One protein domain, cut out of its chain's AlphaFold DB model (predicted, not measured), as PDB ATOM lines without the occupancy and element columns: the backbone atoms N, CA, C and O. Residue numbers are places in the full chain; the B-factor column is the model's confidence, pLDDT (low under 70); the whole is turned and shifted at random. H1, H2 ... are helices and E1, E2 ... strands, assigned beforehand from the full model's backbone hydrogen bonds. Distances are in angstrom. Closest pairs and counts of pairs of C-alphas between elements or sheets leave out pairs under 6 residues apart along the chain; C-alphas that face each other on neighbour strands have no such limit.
ATOM      1  N   PRO A  21     -39.016  -1.781  -5.494       54.62
ATOM      2  CA  PRO A  21     -39.436  -3.176  -5.294       54.62
ATOM      3  C   PRO A  21     -40.204  -3.767  -6.488       54.62
ATOM      4  O   PRO A  21     -40.100  -4.962  -6.750       54.62
ATOM      5  N   LYS A  22     -40.932  -2.948  -7.266       54.41
ATOM      6  CA  LYS A  22     -41.714  -3.444  -8.415       54.41
ATOM      7  C   LYS A  22     -40.833  -3.837  -9.603       54.41
ATOM      8  O   LYS A  22     -41.116  -4.840 -10.246       54.41
ATOM      9  N   ILE A  23     -39.741  -3.113  -9.854       56.41
ATOM     10  CA  ILE A  23     -38.813  -3.443 -10.950       56.41
ATOM     11  C   ILE A  23     -38.074  -4.751 -10.650       56.41
ATOM     12  O   ILE A  23     -37.969  -5.587 -11.538       56.41
ATOM     13  N   GLN A  24     -37.657  -4.980  -9.398       63.53
ATOM     14  CA  GLN A  24     -37.035  -6.248  -8.992       63.53
ATOM     15  C   GLN A  24     -37.983  -7.447  -9.131       63.53
ATOM     16  O   GLN A  24     -37.551  -8.537  -9.496       63.53
ATOM     17  N   LEU A  25     -39.277  -7.259  -8.860       63.34
ATOM     18  CA  LEU A  25     -40.292  -8.299  -9.042       63.34
ATOM     19  C   LEU A  25     -40.515  -8.628 -10.520       63.34
ATOM     20  O   LEU A  25     -40.592  -9.803 -10.870       63.34
ATOM     21  N   VAL A  26     -40.557  -7.611 -11.383       61.03
ATOM     22  CA  VAL A  26     -40.697  -7.799 -12.832       61.03
ATOM     23  C   VAL A  26     -39.446  -8.443 -13.422       61.03
ATOM     24  O   VAL A  26     -39.587  -9.391 -14.180       61.03
ATOM     25  N   THR A  27     -38.234  -8.032 -13.031       64.00
ATOM     26  CA  THR A  27     -37.007  -8.699 -13.499       64.00
ATOM     27  C   THR A  27     -36.951 -10.146 -13.029       64.00
ATOM     28  O   THR A  27     -36.672 -11.018 -13.830       64.00
ATOM     29  N   LYS A  28     -37.336 -10.441 -11.781       67.75
ATOM     30  CA  LYS A  28     -37.368 -11.818 -11.263       67.75
ATOM     31  C   LYS A  28     -38.444 -12.679 -11.936       67.75
ATOM     32  O   LYS A  28     -38.269 -13.886 -12.058       67.75
ATOM     33  N   TYR A  29     -39.561 -12.084 -12.361       60.50
ATOM     34  CA  TYR A  29     -40.616 -12.777 -13.106       60.50
ATOM     35  C   TYR A  29     -40.223 -13.000 -14.571       60.50
ATOM     36  O   TYR A  29     -40.450 -14.084 -15.093       60.50
ATOM     37  N   VAL A  30     -39.571 -12.019 -15.201       61.84
ATOM     38  CA  VAL A  30     -39.006 -12.129 -16.553       61.84
ATOM     39  C   VAL A  30     -37.856 -13.130 -16.576       61.84
ATOM     40  O   VAL A  30     -37.856 -13.975 -17.452       61.84
ATOM     41  N   ASP A  31     -36.962 -13.139 -15.586       60.38
ATOM     42  CA  ASP A  31     -35.905 -14.151 -15.452       60.38
ATOM     43  C   ASP A  31     -36.498 -15.542 -15.213       60.38
ATOM     44  O   ASP A  31     -36.008 -16.514 -15.762       60.38
ATOM     45  N   ARG A  32     -37.602 -15.664 -14.463       61.06
ATOM     46  CA  ARG A  32     -38.292 -16.947 -14.240       61.06
ATOM     47  C   ARG A  32     -39.090 -17.414 -15.466       61.06
ATOM     48  O   ARG A  32     -39.266 -18.615 -15.651       61.06
ATOM     49  N   LEU A  33     -39.595 -16.494 -16.289       56.47
ATOM     50  CA  LEU A  33     -40.215 -16.800 -17.583       56.47
ATOM     51  C   LEU A  33     -39.157 -17.126 -18.635       56.47
ATOM     52  O   LEU A  33     -39.359 -18.046 -19.416       56.47
ATOM     53  N   LEU A  34     -38.018 -16.439 -18.613       56.72
ATOM     54  CA  LEU A  34     -36.852 -16.763 -19.419       56.72
ATOM     55  C   LEU A  34     -36.187 -18.050 -18.929       56.72
ATOM     56  O   LEU A  34     -35.741 -18.786 -19.766       56.72
ATOM     57  N   ASP A  35     -36.202 -18.451 -17.662       53.75
ATOM     58  CA  ASP A  35     -35.698 -19.780 -17.251       53.75
ATOM     59  C   ASP A  35     -36.674 -20.919 -17.598       53.75
ATOM     60  O   ASP A  35     -36.278 -22.075 -17.739       53.75
ATOM     61  N   LYS A  36     -37.973 -20.612 -17.721       52.03
ATOM     62  CA  LYS A  36     -38.999 -21.581 -18.135       52.03
ATOM     63  C   LYS A  36     -39.137 -21.695 -19.660       52.03
ATOM     64  O   LYS A  36     -39.473 -22.779 -20.132       52.03
ATOM     65  N   ASN A  37     -38.867 -20.612 -20.400       42.94
ATOM     66  CA  ASN A  37     -39.033 -20.511 -21.859       42.94
ATOM     67  C   ASN A  37     -37.739 -20.238 -22.637       42.94
ATOM     68  O   ASN A  37     -37.728 -20.451 -23.849       42.94
ATOM     69  N   ALA A  38     -36.631 -19.832 -22.004       40.72
ATOM     70  CA  ALA A  38     -35.323 -20.204 -22.523       40.72
ATOM     71  C   ALA A  38     -35.352 -21.708 -22.408       40.72
ATOM     72  O   ALA A  38     -35.217 -22.279 -21.328       40.72
ATOM     73  N   VAL A  39     -35.700 -22.323 -23.538       44.53
ATOM     74  CA  VAL A  39     -34.897 -23.368 -24.125       44.53
ATOM     75  C   VAL A  39     -34.112 -23.997 -22.987       44.53
ATOM     76  O   VAL A  39     -33.012 -23.540 -22.672       44.53
ATOM     77  N   LYS A  40     -34.684 -25.031 -22.342       40.66
ATOM     78  CA  LYS A  40     -33.839 -26.160 -21.961       40.66
ATOM     79  C   LYS A  40     -32.987 -26.322 -23.200       40.66
ATOM     80  O   LYS A  40     -33.517 -26.764 -24.220       40.66
ATOM     81  N   VAL A  41     -31.769 -25.776 -23.175       43.66
ATOM     82  CA  VAL A  41     -30.754 -25.984 -24.189       43.66
ATOM     83  C   VAL A  41     -30.669 -27.472 -24.101       43.66
ATOM     84  O   VAL A  41     -30.163 -27.975 -23.102       43.66
ATOM     85  N   MET A  42     -31.434 -28.126 -24.989       41.56
ATOM     86  CA  MET A  42     -31.714 -29.545 -24.912       41.56
ATOM     87  C   MET A  42     -30.333 -30.101 -24.816       41.56
ATOM     88  O   MET A  42     -29.551 -29.854 -25.733       41.56
ATOM     89  N   ASP A  43     -30.009 -30.650 -23.653       47.78
ATOM     90  CA  ASP A  43     -28.668 -31.103 -23.377       47.78
ATOM     91  C   ASP A  43     -28.432 -32.122 -24.478       47.78
ATOM     92  O   ASP A  43     -29.126 -33.146 -24.520       47.78
ATOM     93  N   LYS A  44     -27.661 -31.727 -25.504       52.44
ATOM     94  CA  LYS A  44     -27.798 -32.302 -26.857       52.44
ATOM     95  C   LYS A  44     -27.379 -33.768 -26.874       52.44
ATOM     96  O   LYS A  44     -27.594 -34.449 -27.870       52.44
ATOM     97  N   ASP A  45     -26.853 -34.219 -25.745       54.19
ATOM     98  CA  ASP A  45     -26.295 -35.522 -25.477       54.19
ATOM     99  C   ASP A  45     -27.185 -36.355 -24.527       54.19
ATOM    100  O   ASP A  45     -26.956 -37.547 -24.373       54.19
ATOM    101  N   LYS A  46     -28.245 -35.786 -23.921       53.28
ATOM    102  CA  LYS A  46     -29.179 -36.540 -23.050       53.28
ATOM    103  C   LYS A  46     -30.242 -37.332 -23.810       53.28
ATOM    104  O   LYS A  46     -30.804 -38.268 -23.248       53.28
ATOM    105  N   PHE A  47     -30.520 -36.962 -25.057       55.66
ATOM    106  CA  PHE A  47     -31.565 -37.586 -25.877       55.66
ATOM    107  C   PHE A  47     -31.025 -38.520 -26.949       55.66
ATOM    108  O   PHE A  47     -31.807 -38.977 -27.763       55.66
ATOM    109  N   TYR A  48     -29.723 -38.794 -26.989       56.09
ATOM    110  CA  TYR A  48     -29.162 -39.693 -27.988       56.09
ATOM    111  C   TYR A  48     -28.294 -40.731 -27.303       56.09
ATOM    112  O   TYR A  48     -27.396 -40.403 -26.532       56.09
ATOM    113  N   PHE A  49     -28.568 -41.996 -27.596       75.44
ATOM    114  CA  PHE A  49     -27.738 -43.092 -27.128       75.44
ATOM    115  C   PHE A  49     -26.661 -43.396 -28.166       75.44
ATOM    116  O   PHE A  49     -26.899 -43.352 -29.377       75.44
ATOM    117  N   GLU A  50     -25.463 -43.701 -27.676       78.25
ATOM    118  CA  GLU A  50     -24.367 -44.163 -28.515       78.25
ATOM    119  C   GLU A  50     -24.685 -45.570 -29.034       78.25
ATOM    120  O   GLU A  50     -24.992 -46.483 -28.259       78.25
ATOM    121  N   ALA A  51     -24.615 -45.742 -30.353       80.88
ATOM    122  CA  ALA A  51     -24.886 -47.016 -30.995       80.88
ATOM    123  C   ALA A  51     -23.843 -48.068 -30.585       80.88
ATOM    124  O   ALA A  51     -22.640 -47.883 -30.778       80.88
ATOM    125  N   VAL A  52     -24.292 -49.200 -30.032       82.31
ATOM    126  CA  VAL A  52     -23.390 -50.301 -29.670       82.31
ATOM    127  C   VAL A  52     -23.321 -51.267 -30.846       82.31
ATOM    128  O   VAL A  52     -24.315 -51.926 -31.143       82.31
ATOM    129  N   PRO A  53     -22.174 -51.397 -31.527       80.69
ATOM    130  CA  PRO A  53     -22.102 -52.217 -32.724       80.69
ATOM    131  C   PRO A  53     -22.300 -53.696 -32.374       80.69
ATOM    132  O   PRO A  53     -21.666 -54.225 -31.453       80.69
ATOM    133  N   ARG A  54     -23.128 -54.396 -33.150       79.19
ATOM    134  CA  ARG A  54     -23.373 -55.836 -33.023       79.19
ATOM    135  C   ARG A  54     -22.193 -56.601 -33.617       79.19
ATOM    136  O   ARG A  54     -21.594 -56.157 -34.595       79.19
ATOM    137  N   SER A  55     -21.752 -57.686 -32.984       70.50
ATOM    138  CA  SER A  55     -20.639 -58.487 -33.515       70.50
ATOM    139  C   SER A  55     -21.146 -59.822 -34.044       70.50
ATOM    140  O   SER A  55     -21.582 -60.653 -33.255       70.50
ATOM    141  N   TYR A  56     -21.032 -60.047 -35.351       59.97
ATOM    142  CA  TYR A  56     -21.422 -61.313 -35.987       59.97
ATOM    143  C   TYR A  56     -20.328 -62.380 -36.002       59.97
ATOM    144  O   TYR A  56     -20.603 -63.560 -36.190       59.97
ATOM    145  N   PHE A  57     -19.070 -61.986 -35.813       50.38
ATOM    146  CA  PHE A  57     -17.963 -62.932 -35.881       50.38
ATOM    147  C   PHE A  57     -17.937 -63.838 -34.647       50.38
ATOM    148  O   PHE A  57     -17.981 -63.337 -33.520       50.38
ATOM    149  N   ARG A  58     -17.802 -65.158 -34.877       48.44
ATOM    150  CA  ARG A  58     -17.436 -66.177 -33.875       48.44
ATOM    151  C   ARG A  58     -16.262 -65.647 -33.045       48.44
ATOM    152  O   ARG A  58     -15.116 -65.701 -33.477       48.44
ATOM    153  N   LYS A  59     -16.543 -65.083 -31.873       54.19
ATOM    154  CA  LYS A  59     -15.526 -64.568 -30.956       54.19
ATOM    155  C   LYS A  59     -15.735 -65.144 -29.569       54.19
ATOM    156  O   LYS A  59     -16.867 -65.382 -29.145       54.19
ATOM    157  N   ASN A  60     -14.597 -65.336 -28.903       61.97
ATOM    158  CA  ASN A  60     -14.432 -65.865 -27.556       61.97
ATOM    159  C   ASN A  60     -15.560 -65.415 -26.623       61.97
ATOM    160  O   ASN A  60     -15.919 -64.233 -26.568       61.97
ATOM    161  N   PHE A  61     -16.084 -66.375 -25.860       64.38
ATOM    162  CA  PHE A  61     -17.207 -66.228 -24.928       64.38
ATOM    163  C   PHE A  61     -17.049 -65.048 -23.944       64.38
ATOM    164  O   PHE A  61     -18.035 -64.542 -23.413       64.38
ATOM    165  N   LEU A  62     -15.813 -64.576 -23.758       78.56
ATOM    166  CA  LEU A  62     -15.390 -63.541 -22.818       78.56
ATOM    167  C   LEU A  62     -15.206 -62.138 -23.423       78.56
ATOM    168  O   LEU A  62     -14.646 -61.264 -22.766       78.56
ATOM    169  N   SER A  63     -15.644 -61.864 -24.657       81.81
ATOM    170  CA  SER A  63     -15.488 -60.499 -25.183       81.81
ATOM    171  C   SER A  63     -16.301 -59.480 -24.360       81.81
ATOM    172  O   SER A  63     -17.517 -59.613 -24.192       81.81
ATOM    173  N   PHE A  64     -15.640 -58.416 -23.886       83.69
ATOM    174  CA  PHE A  64     -16.259 -57.303 -23.143       83.69
ATOM    175  C   PHE A  64     -17.493 -56.726 -23.861       83.69
ATOM    176  O   PHE A  64     -18.489 -56.341 -23.247       83.69
ATOM    177  N   ARG A  65     -17.460 -56.742 -25.195       78.62
ATOM    178  CA  ARG A  65     -18.546 -56.290 -26.063       78.62
ATOM    179  C   ARG A  65     -19.806 -57.153 -25.944       78.62
ATOM    180  O   ARG A  65     -20.889 -56.596 -25.796       78.62
ATOM    181  N   ARG A  66     -19.672 -58.485 -25.916       80.56
ATOM    182  CA  ARG A  66     -20.803 -59.414 -25.728       80.56
ATOM    183  C   ARG A  66     -21.435 -59.258 -24.348       80.56
ATOM    184  O   ARG A  66     -22.653 -59.339 -24.213       80.56
ATOM    185  N   TRP A  67     -20.625 -58.988 -23.324       85.06
ATOM    186  CA  TRP A  67     -21.145 -58.663 -21.996       85.06
ATOM    187  C   TRP A  67     -21.948 -57.355 -22.002       85.06
ATOM    188  O   TRP A  67     -23.044 -57.321 -21.441       85.06
ATOM    189  N   LYS A  68     -21.466 -56.307 -22.687       84.62
ATOM    190  CA  LYS A  68     -22.193 -55.033 -22.840       84.62
ATOM    191  C   LYS A  68     -23.530 -55.224 -23.569       84.62
ATOM    192  O   LYS A  68     -24.547 -54.721 -23.099       84.62
ATOM    193  N   GLU A  69     -23.541 -56.000 -24.652       84.81
ATOM    194  CA  GLU A  69     -24.752 -56.372 -25.399       84.81
ATOM    195  C   GLU A  69     -25.747 -57.150 -24.526       84.81
ATOM    196  O   GLU A  69     -26.887 -56.719 -24.350       84.81
ATOM    197  N   LYS A  70     -25.301 -58.239 -23.884       86.56
ATOM    198  CA  LYS A  70     -26.145 -59.048 -22.993       86.56
ATOM    199  C   LYS A  70     -26.704 -58.216 -21.838       86.56
ATOM    200  O   LYS A  70     -27.858 -58.386 -21.453       86.56
ATOM    201  N   ARG A  71     -25.904 -57.299 -21.287       86.88
ATOM    202  CA  ARG A  71     -26.336 -56.379 -20.230       86.88
ATOM    203  C   ARG A  71     -27.374 -55.375 -20.733       86.88
ATOM    204  O   ARG A  71     -28.314 -55.108 -19.990       86.88
ATOM    205  N   MET A  72     -27.240 -54.841 -21.950       84.06
ATOM    206  CA  MET A  72     -28.264 -53.969 -22.542       84.06
ATOM    207  C   MET A  72     -29.584 -54.710 -22.743       84.06
ATOM    208  O   MET A  72     -30.599 -54.250 -22.230       84.06
ATOM    209  N   LEU A  73     -29.554 -55.871 -23.402       86.62
ATOM    210  CA  LEU A  73     -30.753 -56.673 -23.663       86.62
ATOM    211  C   LEU A  73     -31.443 -57.101 -22.360       86.62
ATOM    212  O   LEU A  73     -32.659 -57.018 -22.247       86.62
ATOM    213  N   LYS A  74     -30.666 -57.476 -21.333       89.31
ATOM    214  CA  LYS A  74     -31.216 -57.823 -20.014       89.31
ATOM    215  C   LYS A  74     -31.815 -56.616 -19.284       89.31
ATOM    216  O   LYS A  74     -32.801 -56.771 -18.574       89.31
ATOM    217  N   LYS A  75     -31.208 -55.429 -19.400       88.00
ATOM    218  CA  LYS A  75     -31.652 -54.224 -18.677       88.00
ATOM    219  C   LYS A  75     -32.841 -53.535 -19.359       88.00
ATOM    220  O   LYS A  75     -33.623 -52.891 -18.666       88.00
ATOM    221  N   PHE A  76     -32.974 -53.653 -20.682       85.00
ATOM    222  CA  PHE A  76     -33.962 -52.918 -21.478       85.00
ATOM    223  C   PHE A  76     -34.586 -53.771 -22.607       85.00
ATOM    224  O   PHE A  76     -34.519 -53.376 -23.766       85.00
ATOM    225  N   PRO A  77     -35.219 -54.919 -22.314       81.31
ATOM    226  CA  PRO A  77     -35.639 -55.877 -23.345       81.31
ATOM    227  C   PRO A  77     -36.638 -55.305 -24.365       81.31
ATOM    228  O   PRO A  77     -36.535 -55.599 -25.547       81.31
ATOM    229  N   ALA A  78     -37.568 -54.449 -23.932       86.44
ATOM    230  CA  ALA A  78     -38.598 -53.859 -24.799       86.44
ATOM    231  C   ALA A  78     -38.185 -52.533 -25.459       86.44
ATOM    232  O   ALA A  78     -38.943 -51.981 -26.247       86.44
ATOM    233  N   LYS A  79     -37.015 -51.996 -25.098       88.31
ATOM    234  CA  LYS A  79     -36.559 -50.668 -25.528       88.31
ATOM    235  C   LYS A  79     -35.238 -50.733 -26.276       88.31
ATOM    236  O   LYS A  79     -34.494 -49.763 -26.293       88.31
ATOM    237  N   VAL A  80     -34.876 -51.892 -26.808       92.44
ATOM    238  CA  VAL A  80     -33.678 -52.035 -27.631       92.44
ATOM    239  C   VAL A  80     -34.131 -52.373 -29.034       92.44
ATOM    240  O   VAL A  80     -34.891 -53.316 -29.237       92.44
ATOM    241  N   VAL A  81     -33.650 -51.584 -29.984       94.50
ATOM    242  CA  VAL A  81     -33.906 -51.739 -31.408       94.50
ATOM    243  C   VAL A  81     -32.601 -52.034 -32.132       94.50
ATOM    244  O   VAL A  81     -31.514 -51.617 -31.713       94.50
ATOM    245  N   LEU A  82     -32.714 -52.793 -33.211       94.88
ATOM    246  CA  LEU A  82     -31.626 -53.150 -34.098       94.88
ATOM    247  C   LEU A  82     -31.571 -52.161 -35.259       94.88
ATOM    248  O   LEU A  82     -32.497 -52.053 -36.049       94.88
ATOM    249  N   ILE A  83     -30.463 -51.459 -35.398       95.25
ATOM    250  CA  ILE A  83     -30.224 -50.562 -36.523       95.25
ATOM    251  C   ILE A  83     -29.378 -51.301 -37.538       95.25
ATOM    252  O   ILE A  83     -28.254 -51.681 -37.210       95.25
ATOM    253  N   ARG A  84     -29.889 -51.473 -38.758       95.69
ATOM    254  CA  ARG A  84     -29.109 -51.918 -39.913       95.69
ATOM    255  C   ARG A  84     -28.781 -50.703 -40.761       95.69
ATOM    256  O   ARG A  84     -29.658 -50.105 -41.367       95.69
ATOM    257  N   MET A  85     -27.517 -50.310 -40.768       95.06
ATOM    258  CA  MET A  85     -27.063 -49.158 -41.532       95.06
ATOM    259  C   MET A  85     -26.275 -49.616 -42.752       95.06
ATOM    260  O   MET A  85     -25.234 -50.259 -42.606       95.06
ATOM    261  N   GLU A  86     -26.758 -49.267 -43.938       94.62
ATOM    262  CA  GLU A  86     -25.987 -49.296 -45.173       94.62
ATOM    263  C   GLU A  86     -25.023 -48.105 -45.189       94.62
ATOM    264  O   GLU A  86     -25.416 -46.938 -45.112       94.62
ATOM    265  N   MET A  87     -23.734 -48.413 -45.215       94.12
ATOM    266  CA  MET A  87     -22.650 -47.442 -45.267       94.12
ATOM    267  C   MET A  87     -22.436 -46.977 -46.713       94.12
ATOM    268  O   MET A  87     -22.730 -47.706 -47.656       94.12
ATOM    269  N   ASN A  88     -21.811 -45.815 -46.917       91.50
ATOM    270  CA  ASN A  88     -21.554 -45.268 -48.261       91.50
ATOM    271  C   ASN A  88     -20.666 -46.147 -49.164       91.50
ATOM    272  O   ASN A  88     -20.605 -45.934 -50.370       91.50
ATOM    273  N   ASN A  89     -19.954 -47.118 -48.593       93.44
ATOM    274  CA  ASN A  89     -19.170 -48.103 -49.337       93.44
ATOM    275  C   ASN A  89     -19.966 -49.382 -49.681       93.44
ATOM    276  O   ASN A  89     -19.353 -50.379 -50.056       93.44
ATOM    277  N   GLY A  90     -21.289 -49.394 -49.477       92.31
ATOM    278  CA  GLY A  90     -22.165 -50.549 -49.706       92.31
ATOM    279  C   GLY A  90     -22.073 -51.643 -48.636       92.31
ATOM    280  O   GLY A  90     -22.680 -52.701 -48.773       92.31
ATOM    281  N   THR A  91     -21.298 -51.441 -47.564       93.69
ATOM    282  CA  THR A  91     -21.239 -52.416 -46.463       93.69
ATOM    283  C   THR A  91     -22.363 -52.177 -45.464       93.69
ATOM    284  O   THR A  91     -22.665 -51.036 -45.129       93.69
ATOM    285  N   HIS A  92     -22.945 -53.246 -44.915       92.31
ATOM    286  CA  HIS A  92     -23.929 -53.128 -43.841       92.31
ATOM    287  C   HIS A  92     -23.267 -53.243 -42.468       92.31
ATOM    288  O   HIS A  92     -22.428 -54.116 -42.220       92.31
ATOM    289  N   ARG A  93     -23.671 -52.375 -41.540       93.06
ATOM    290  CA  ARG A  93     -23.317 -52.471 -40.123       93.06
ATOM    291  C   ARG A  93     -24.568 -52.535 -39.265       93.06
ATOM    292  O   ARG A  93     -25.492 -51.754 -39.447       93.06
ATOM    293  N   GLU A  94     -24.554 -53.439 -38.291       94.25
ATOM    294  CA  GLU A  94     -25.623 -53.546 -37.304       94.25
ATOM    295  C   GLU A  94     -25.223 -52.958 -35.955       94.25
ATOM    296  O   GLU A  94     -24.103 -53.167 -35.471       94.25
ATOM    297  N   PHE A  95     -26.167 -52.282 -35.307       92.25
ATOM    298  CA  PHE A  95     -25.999 -51.712 -33.975       92.25
ATOM    299  C   PHE A  95     -27.242 -51.948 -33.129       92.25
ATOM    300  O   PHE A  95     -28.357 -51.946 -33.635       92.25
ATOM    301  N   LEU A  96     -27.054 -52.104 -31.823       92.50
ATOM    302  CA  LEU A  96     -28.142 -52.056 -30.858       92.50
ATOM    303  C   LEU A  96     -28.229 -50.651 -30.285       92.50
ATOM    304  O   LEU A  96     -27.229 -50.090 -29.821       92.50
ATOM    305  N   VAL A  97     -29.436 -50.107 -30.309       92.44
ATOM    306  CA  VAL A  97     -29.737 -48.759 -29.851       92.44
ATOM    307  C   VAL A  97     -30.931 -48.808 -28.917       92.44
ATOM    308  O   VAL A  97     -31.806 -49.657 -29.045       92.44
ATOM    309  N   LYS A  98     -30.944 -47.911 -27.936       91.06
ATOM    310  CA  LYS A  98     -32.041 -47.792 -26.990       91.06
ATOM    311  C   LYS A  98     -33.153 -46.906 -27.577       91.06
ATOM    312  O   LYS A  98     -32.903 -45.732 -27.840       91.06
ATOM    313  N   ASP A  99     -34.353 -47.448 -27.746       89.81
ATOM    314  CA  ASP A  99     -35.572 -46.779 -28.232       89.81
ATOM    315  C   ASP A  99     -36.238 -45.941 -27.124       89.81
ATOM    316  O   ASP A  99     -37.396 -46.102 -26.746       89.81
ATOM    317  N   ASP A 100     -35.433 -45.081 -26.507       81.00
ATOM    318  CA  ASP A 100     -35.859 -44.107 -25.493       81.00
ATOM    319  C   ASP A 100     -35.728 -42.672 -26.017       81.00
ATOM    320  O   ASP A 100     -36.057 -41.703 -25.335       81.00
ATOM    321  N   ALA A 101     -35.161 -42.551 -27.208       68.81
ATOM    322  CA  ALA A 101     -34.670 -41.348 -27.827       68.81
ATOM    323  C   ALA A 101     -35.335 -41.231 -29.190       68.81
ATOM    324  O   ALA A 101     -35.483 -42.231 -29.875       68.81
ATOM    325  N   SER A 102     -35.653 -40.021 -29.639       82.06
ATOM    326  CA  SER A 102     -36.128 -39.781 -31.008       82.06
ATOM    327  C   SER A 102     -35.073 -40.092 -32.085       82.06
ATOM    328  O   SER A 102     -35.281 -39.791 -33.258       82.06
ATOM    329  N   GLY A 103     -33.925 -40.663 -31.712       88.56
ATOM    330  CA  GLY A 103     -32.816 -40.928 -32.604       88.56
ATOM    331  C   GLY A 103     -31.576 -41.494 -31.914       88.56
ATOM    332  O   GLY A 103     -31.572 -41.832 -30.730       88.56
ATOM    333  N   PHE A 104     -30.477 -41.561 -32.658       91.12
ATOM    334  CA  PHE A 104     -29.192 -42.063 -32.175       91.12
ATOM    335  C   PHE A 104     -28.005 -41.344 -32.804       91.12
ATOM    336  O   PHE A 104     -28.140 -40.642 -33.808       91.12
ATOM    337  N   VAL A 105     -26.832 -41.499 -32.188       88.12
ATOM    338  CA  VAL A 105     -25.579 -40.922 -32.691       88.12
ATOM    339  C   VAL A 105     -24.683 -42.034 -33.218       88.12
ATOM    340  O   VAL A 105     -24.405 -43.012 -32.518       88.12
ATOM    341  N   TYR A 106     -24.198 -41.858 -34.445       89.88
ATOM    342  CA  TYR A 106     -23.241 -42.760 -35.071       89.88
ATOM    343  C   TYR A 106     -22.225 -41.995 -35.924       89.88
ATOM    344  O   TYR A 106     -22.588 -41.174 -36.764       89.88
ATOM    345  N   SER A 107     -20.930 -42.251 -35.704       87.94
ATOM    346  CA  SER A 107     -19.827 -41.603 -36.436       87.94
ATOM    347  C   SER A 107     -19.925 -40.062 -36.484       87.94
ATOM    348  O   SER A 107     -19.659 -39.435 -37.509       87.94
ATOM    349  N   GLY A 108     -20.374 -39.443 -35.383       84.50
ATOM    350  CA  GLY A 108     -20.595 -37.993 -35.273       84.50
ATOM    351  C   GLY A 108     -21.861 -37.465 -35.967       84.50
ATOM    352  O   GLY A 108     -22.203 -36.296 -35.801       84.50
ATOM    353  N   GLY A 109     -22.579 -38.306 -36.716       83.62
ATOM    354  CA  GLY A 109     -23.898 -38.002 -37.266       83.62
ATOM    355  C   GLY A 109     -25.012 -38.278 -36.256       83.62
ATOM    356  O   GLY A 109     -24.897 -39.182 -35.427       83.62
ATOM    357  N   ARG A 110     -26.096 -37.500 -36.338       84.75
ATOM    358  CA  ARG A 110     -27.349 -37.745 -35.614       84.75
ATOM    359  C   ARG A 110     -28.391 -38.265 -36.586       84.75
ATOM    360  O   ARG A 110     -28.604 -37.639 -37.620       84.75
ATOM    361  N   TYR A 111     -29.034 -39.357 -36.213       88.38
ATOM    362  CA  TYR A 111     -30.036 -40.064 -36.998       88.38
ATOM    363  C   TYR A 111     -31.340 -40.023 -36.218       88.38
ATOM    364  O   TYR A 111     -31.313 -40.202 -35.003       88.38
ATOM    365  N   VAL A 112     -32.456 -39.759 -36.889       89.56
ATOM    366  CA  VAL A 112     -33.792 -39.693 -36.280       89.56
ATOM    367  C   VAL A 112     -34.530 -40.982 -36.612       89.56
ATOM    368  O   VAL A 112     -34.409 -41.476 -37.731       89.56
ATOM    369  N   PHE A 113     -35.264 -41.539 -35.650       89.12
ATOM    370  CA  PHE A 113     -36.101 -42.702 -35.921       89.12
ATOM    371  C   PHE A 113     -37.327 -42.311 -36.730       89.12
ATOM    372  O   PHE A 113     -38.066 -41.403 -36.353       89.12
ATOM    373  N   ASP A 114     -37.548 -43.048 -37.809       84.81
ATOM    374  CA  ASP A 114     -38.794 -43.021 -38.552       84.81
ATOM    375  C   ASP A 114     -39.661 -44.193 -38.089       84.81
ATOM    376  O   ASP A 114     -39.358 -45.352 -38.374       84.81
ATOM    377  N   LEU A 115     -40.710 -43.896 -37.320       81.38
ATOM    378  CA  LEU A 115     -41.575 -44.908 -36.710       81.38
ATOM    379  C   LEU A 115     -42.325 -45.754 -37.749       81.38
ATOM    380  O   LEU A 115     -42.727 -46.870 -37.418       81.38
ATOM    381  N   GLU A 116     -42.495 -45.253 -38.976       85.75
ATOM    382  CA  GLU A 116     -43.233 -45.940 -40.040       85.75
ATOM    383  C   GLU A 116     -42.443 -47.119 -40.620       85.75
ATOM    384  O   GLU A 116     -43.018 -48.145 -40.977       85.75
ATOM    385  N   ASN A 117     -41.113 -47.018 -40.627       87.25
ATOM    386  CA  ASN A 117     -40.215 -47.995 -41.243       87.25
ATOM    387  C   ASN A 117     -39.662 -49.033 -40.246       87.25
ATOM    388  O   ASN A 117     -38.590 -49.610 -40.448       87.25
ATOM    389  N   ARG A 118     -40.385 -49.283 -39.145       93.81
ATOM    390  CA  ARG A 118     -40.010 -50.279 -38.130       93.81
ATOM    391  C   ARG A 118     -40.529 -51.670 -38.497       93.81
ATOM    392  O   ARG A 118     -41.725 -51.843 -38.715       93.81
ATOM    393  N   TYR A 119     -39.677 -52.693 -38.436       95.56
ATOM    394  CA  TYR A 119     -40.076 -54.084 -38.696       95.56
ATOM    395  C   TYR A 119     -39.553 -55.061 -37.636       95.56
ATOM    396  O   TYR A 119     -38.584 -54.785 -36.930       95.56
ATOM    397  N   TRP A 120     -40.224 -56.202 -37.463       94.88
ATOM    398  CA  TRP A 120     -39.861 -57.201 -36.452       94.88
ATOM    399  C   TRP A 120     -38.938 -58.272 -37.038       94.88
ATOM    400  O   TRP A 120     -39.304 -58.950 -37.996       94.88
ATOM    401  N   VAL A 121     -37.751 -58.462 -36.451       94.56
ATOM    402  CA  VAL A 121     -36.817 -59.517 -36.869       94.56
ATOM    403  C   VAL A 121     -37.062 -60.764 -36.032       94.56
ATOM    404  O   VAL A 121     -36.674 -60.814 -34.862       94.56
ATOM    405  N   VAL A 122     -37.672 -61.777 -36.649       89.81
ATOM    406  CA  VAL A 122     -38.086 -63.026 -35.986       89.81
ATOM    407  C   VAL A 122     -36.902 -63.746 -35.337       89.81
ATOM    408  O   VAL A 122     -36.984 -64.099 -34.165       89.81
ATOM    409  N   ASP A 123     -35.772 -63.874 -36.038       86.12
ATOM    410  CA  ASP A 123     -34.606 -64.628 -35.548       86.12
ATOM    411  C   ASP A 123     -33.991 -64.047 -34.271       86.12
ATOM    412  O   ASP A 123     -33.459 -64.771 -33.429       86.12
ATOM    413  N   SER A 124     -34.035 -62.721 -34.126       84.75
ATOM    414  CA  SER A 124     -33.488 -62.033 -32.957       84.75
ATOM    415  C   SER A 124     -34.538 -61.597 -31.946       84.75
ATOM    416  O   SER A 124     -34.146 -61.124 -30.883       84.75
ATOM    417  N   LEU A 125     -35.829 -61.740 -32.265       89.25
ATOM    418  CA  LEU A 125     -36.959 -61.247 -31.472       89.25
ATOM    419  C   LEU A 125     -36.777 -59.780 -31.047       89.25
ATOM    420  O   LEU A 125     -36.956 -59.425 -29.881       89.25
ATOM    421  N   ILE A 126     -36.347 -58.937 -31.990       93.69
ATOM    422  CA  ILE A 126     -36.029 -57.520 -31.765       93.69
ATOM    423  C   ILE A 126     -36.603 -56.697 -32.925       93.69
ATOM    424  O   ILE A 126     -36.547 -57.113 -34.084       93.69
ATOM    425  N   TRP A 127     -37.138 -55.516 -32.606       94.94
ATOM    426  CA  TRP A 127     -37.544 -54.514 -33.594       94.94
ATOM    427  C   TRP A 127     -36.325 -53.921 -34.293       94.94
ATOM    428  O   TRP A 127     -35.340 -53.605 -33.632       94.94
ATOM    429  N   ALA A 128     -36.403 -53.728 -35.603       95.56
ATOM    430  CA  ALA A 128     -35.321 -53.198 -36.408       95.56
ATOM    431  C   ALA A 128     -35.743 -52.001 -37.261       95.56
ATOM    432  O   ALA A 128     -36.922 -51.819 -37.567       95.56
ATOM    433  N   TYR A 129     -34.737 -51.213 -37.633       95.12
ATOM    434  CA  TYR A 129     -34.827 -50.113 -38.581       95.12
ATOM    435  C   TYR A 129     -33.690 -50.215 -39.591       95.12
ATOM    436  O   TYR A 129     -32.540 -50.464 -39.205       95.12
ATOM    437  N   ASP A 130     -34.009 -49.937 -40.850       94.44
ATOM    438  CA  ASP A 130     -33.024 -49.822 -41.918       94.44
ATOM    439  C   ASP A 130     -32.696 -48.349 -42.161       94.44
ATOM    440  O   ASP A 130     -33.571 -47.493 -42.262       94.44
ATOM    441  N   PHE A 131     -31.405 -48.050 -42.231       93.50
ATOM    442  CA  PHE A 131     -30.882 -46.719 -42.494       93.50
ATOM    443  C   PHE A 131     -29.840 -46.787 -43.598       93.50
ATOM    444  O   PHE A 131     -29.105 -47.762 -43.709       93.50
ATOM    445  N   HIS A 132     -29.701 -45.695 -44.340       92.44
ATOM    446  CA  HIS A 132     -28.574 -45.490 -45.240       92.44
ATOM    447  C   HIS A 132     -27.799 -44.247 -44.794       92.44
ATOM    448  O   HIS A 132     -28.390 -43.206 -44.498       92.44
ATOM    449  N   GLU A 133     -26.469 -44.340 -44.739       87.94
ATOM    450  CA  GLU A 133     -25.581 -43.276 -44.248       87.94
ATOM    451  C   GLU A 133     -25.746 -41.935 -44.996       87.94
ATOM    452  O   GLU A 133     -25.641 -40.881 -44.372       87.94
ATOM    453  N   SER A 134     -26.036 -41.951 -46.303       83.88
ATOM    454  CA  SER A 134     -26.252 -40.753 -47.126       83.88
ATOM    455  C   SER A 134     -27.702 -40.257 -47.152       83.88
ATOM    456  O   SER A 134     -27.916 -39.050 -47.244       83.88
ATOM    457  N   LEU A 135     -28.691 -41.159 -47.094       77.31
ATOM    458  CA  LEU A 135     -30.119 -40.802 -47.190       77.31
ATOM    459  C   LEU A 135     -30.716 -40.387 -45.852       77.31
ATOM    460  O   LEU A 135     -31.709 -39.665 -45.794       77.31
ATOM    461  N   SER A 136     -30.117 -40.852 -44.764       69.50
ATOM    462  CA  SER A 136     -30.473 -40.348 -43.454       69.50
ATOM    463  C   SER A 136     -30.065 -38.884 -43.374       69.50
ATOM    464  O   SER A 136     -28.927 -38.513 -43.664       69.50
ATOM    465  N   ILE A 137     -31.017 -38.033 -42.986       62.25
ATOM    466  CA  ILE A 137     -30.756 -36.619 -42.735       62.25
ATOM    467  C   ILE A 137     -29.860 -36.560 -41.504       62.25
ATOM    468  O   ILE A 137     -30.319 -36.426 -40.369       62.25
ATOM    469  N   SER A 138     -28.555 -36.704 -41.726       55.44
ATOM    470  CA  SER A 138     -27.589 -36.475 -40.681       55.44
ATOM    471  C   SER A 138     -27.707 -34.993 -40.368       55.44
ATOM    472  O   SER A 138     -27.371 -34.143 -41.197       55.44
ATOM    473  N   MET A 139     -28.204 -34.655 -39.180       57.28
ATOM    474  CA  MET A 139     -28.092 -33.290 -38.669       57.28
ATOM    475  C   MET A 139     -26.631 -33.066 -38.260       57.28
ATOM    476  O   MET A 139     -26.306 -32.903 -37.080       57.28
ATOM    477  N   LYS A 140     -25.720 -33.171 -39.239       50.97
ATOM    478  CA  LYS A 140     -24.309 -32.858 -39.089       50.97
ATOM    479  C   LYS A 140     -24.238 -31.360 -38.888       50.97
ATOM    480  O   LYS A 140     -24.464 -30.571 -39.796       50.97
ATOM    481  N   ASN A 141     -23.879 -31.032 -37.658       46.62
ATOM    482  CA  ASN A 141     -23.639 -29.705 -37.140       46.62
ATOM    483  C   ASN A 141     -24.915 -28.942 -36.802       46.62
ATOM    484  O   ASN A 141     -25.814 -28.721 -37.604       46.62
ATOM    485  N   THR A 142     -24.931 -28.476 -35.553       47.12
ATOM    486  CA  THR A 142     -25.409 -27.140 -35.222       47.12
ATOM    487  C   THR A 142     -25.323 -26.251 -36.450       47.12
ATOM    488  O   THR A 142     -24.216 -25.876 -36.842       47.12
ATOM    489  N   LEU A 143     -26.476 -25.868 -37.001       45.28
ATOM    490  CA  LEU A 143     -26.613 -24.514 -37.506       45.28
ATOM    491  C   LEU A 143     -26.017 -23.656 -36.390       45.28
ATOM    492  O   LEU A 143     -26.622 -23.512 -35.324       45.28
TER     493      LEU A 143
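This is residues 21 to 143 of the 259 residues of an uncharacterized protein of bacterium (UniProt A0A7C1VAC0). A compact body with a long arm: a strongly twisted sheet of four strands, E2, E1, E6 and E5, sits with a small hairpin, E3 and E4, near its edge strand E2, while residues 21 to 44, of which 21 to 37 belong to the helix H1, stick out. The second helix, H2, only grazes the sheet, and residues 49 to 50 and 52 to 53 of the long link tie this otherwise unnamed stretch to E3 and E2. The 123 printed residues hold two named helices and then six named strands, in the order H1 H2 E1 E2 E3 E4 E5 E6, a mixed class; the larger sheet, of order E2 E1 E6 E5, is mixed and the smaller one antiparallel. The whole is loose, with a radius of gyration of the C-alphas of 20.0 A and spans of 72 by 32 by 26 A.

H1, residues 21 to 37, is apart from H2, residues 64 to 75. In both helices every O i to N i+4 pair is within hydrogen-bond range. H2 and E1, residues 80 to 86, come closest at the C-alphas of Leu 73 and Val 80, 6.8 A apart. E1 and E2, residues 92 to 98, form an antiparallel hairpin at 155 degrees, with N 83 and O 95 at 2.8 A. E3, residues 103 to 106, comes closest to E2 at the C-alphas of Val 97 and Phe 104, 7.1 A apart. Residues 49 to 50 pair in parallel with residues 104 to 105 of E3, and residues 52 to 53 pair antiparallel with residues 95 to 96 of E2. E3 and E4, residues 109 to 112, form an antiparallel hairpin at 158 degrees, with N 104 and O 111 at 2.8 A. E5, residues 118 to 121, is an edge strand and forms an antiparallel hairpin with E6, residues 126 to 132, at 124 degrees, with N 128 and O 119 at 2.8 A. E6 is the parallel neighbour of E1 at 27 degrees, with N 84 and O 129 at 2.9 A.

H1 begins at C-alpha 21, (-39.436, -3.176, -5.294), and measures 24.0 A; H2 measures 16.3 A. E1 measures 19.3 A, E2 19.4 A, E3 and E4 10.1 A each, and E5 9.9 A. E6 measures 19.5 A and ends at C-alpha 132, (-28.574, -45.490, -45.240).

The C-alphas farthest apart are those of Pro 21 and Arg 58, 72.6 A. Without the stretches that stand free, residues 21 to 44 and 57 to 64, the body spans 38 by 30 by 27 A. The link from H1 to H2 is long, with 26 residues; the other links are tight. The printed part has no cut. Its mean pLDDT is 76.4, and residues 21 to 48, 56 to 61, 101 and 136 to 143 are under 70.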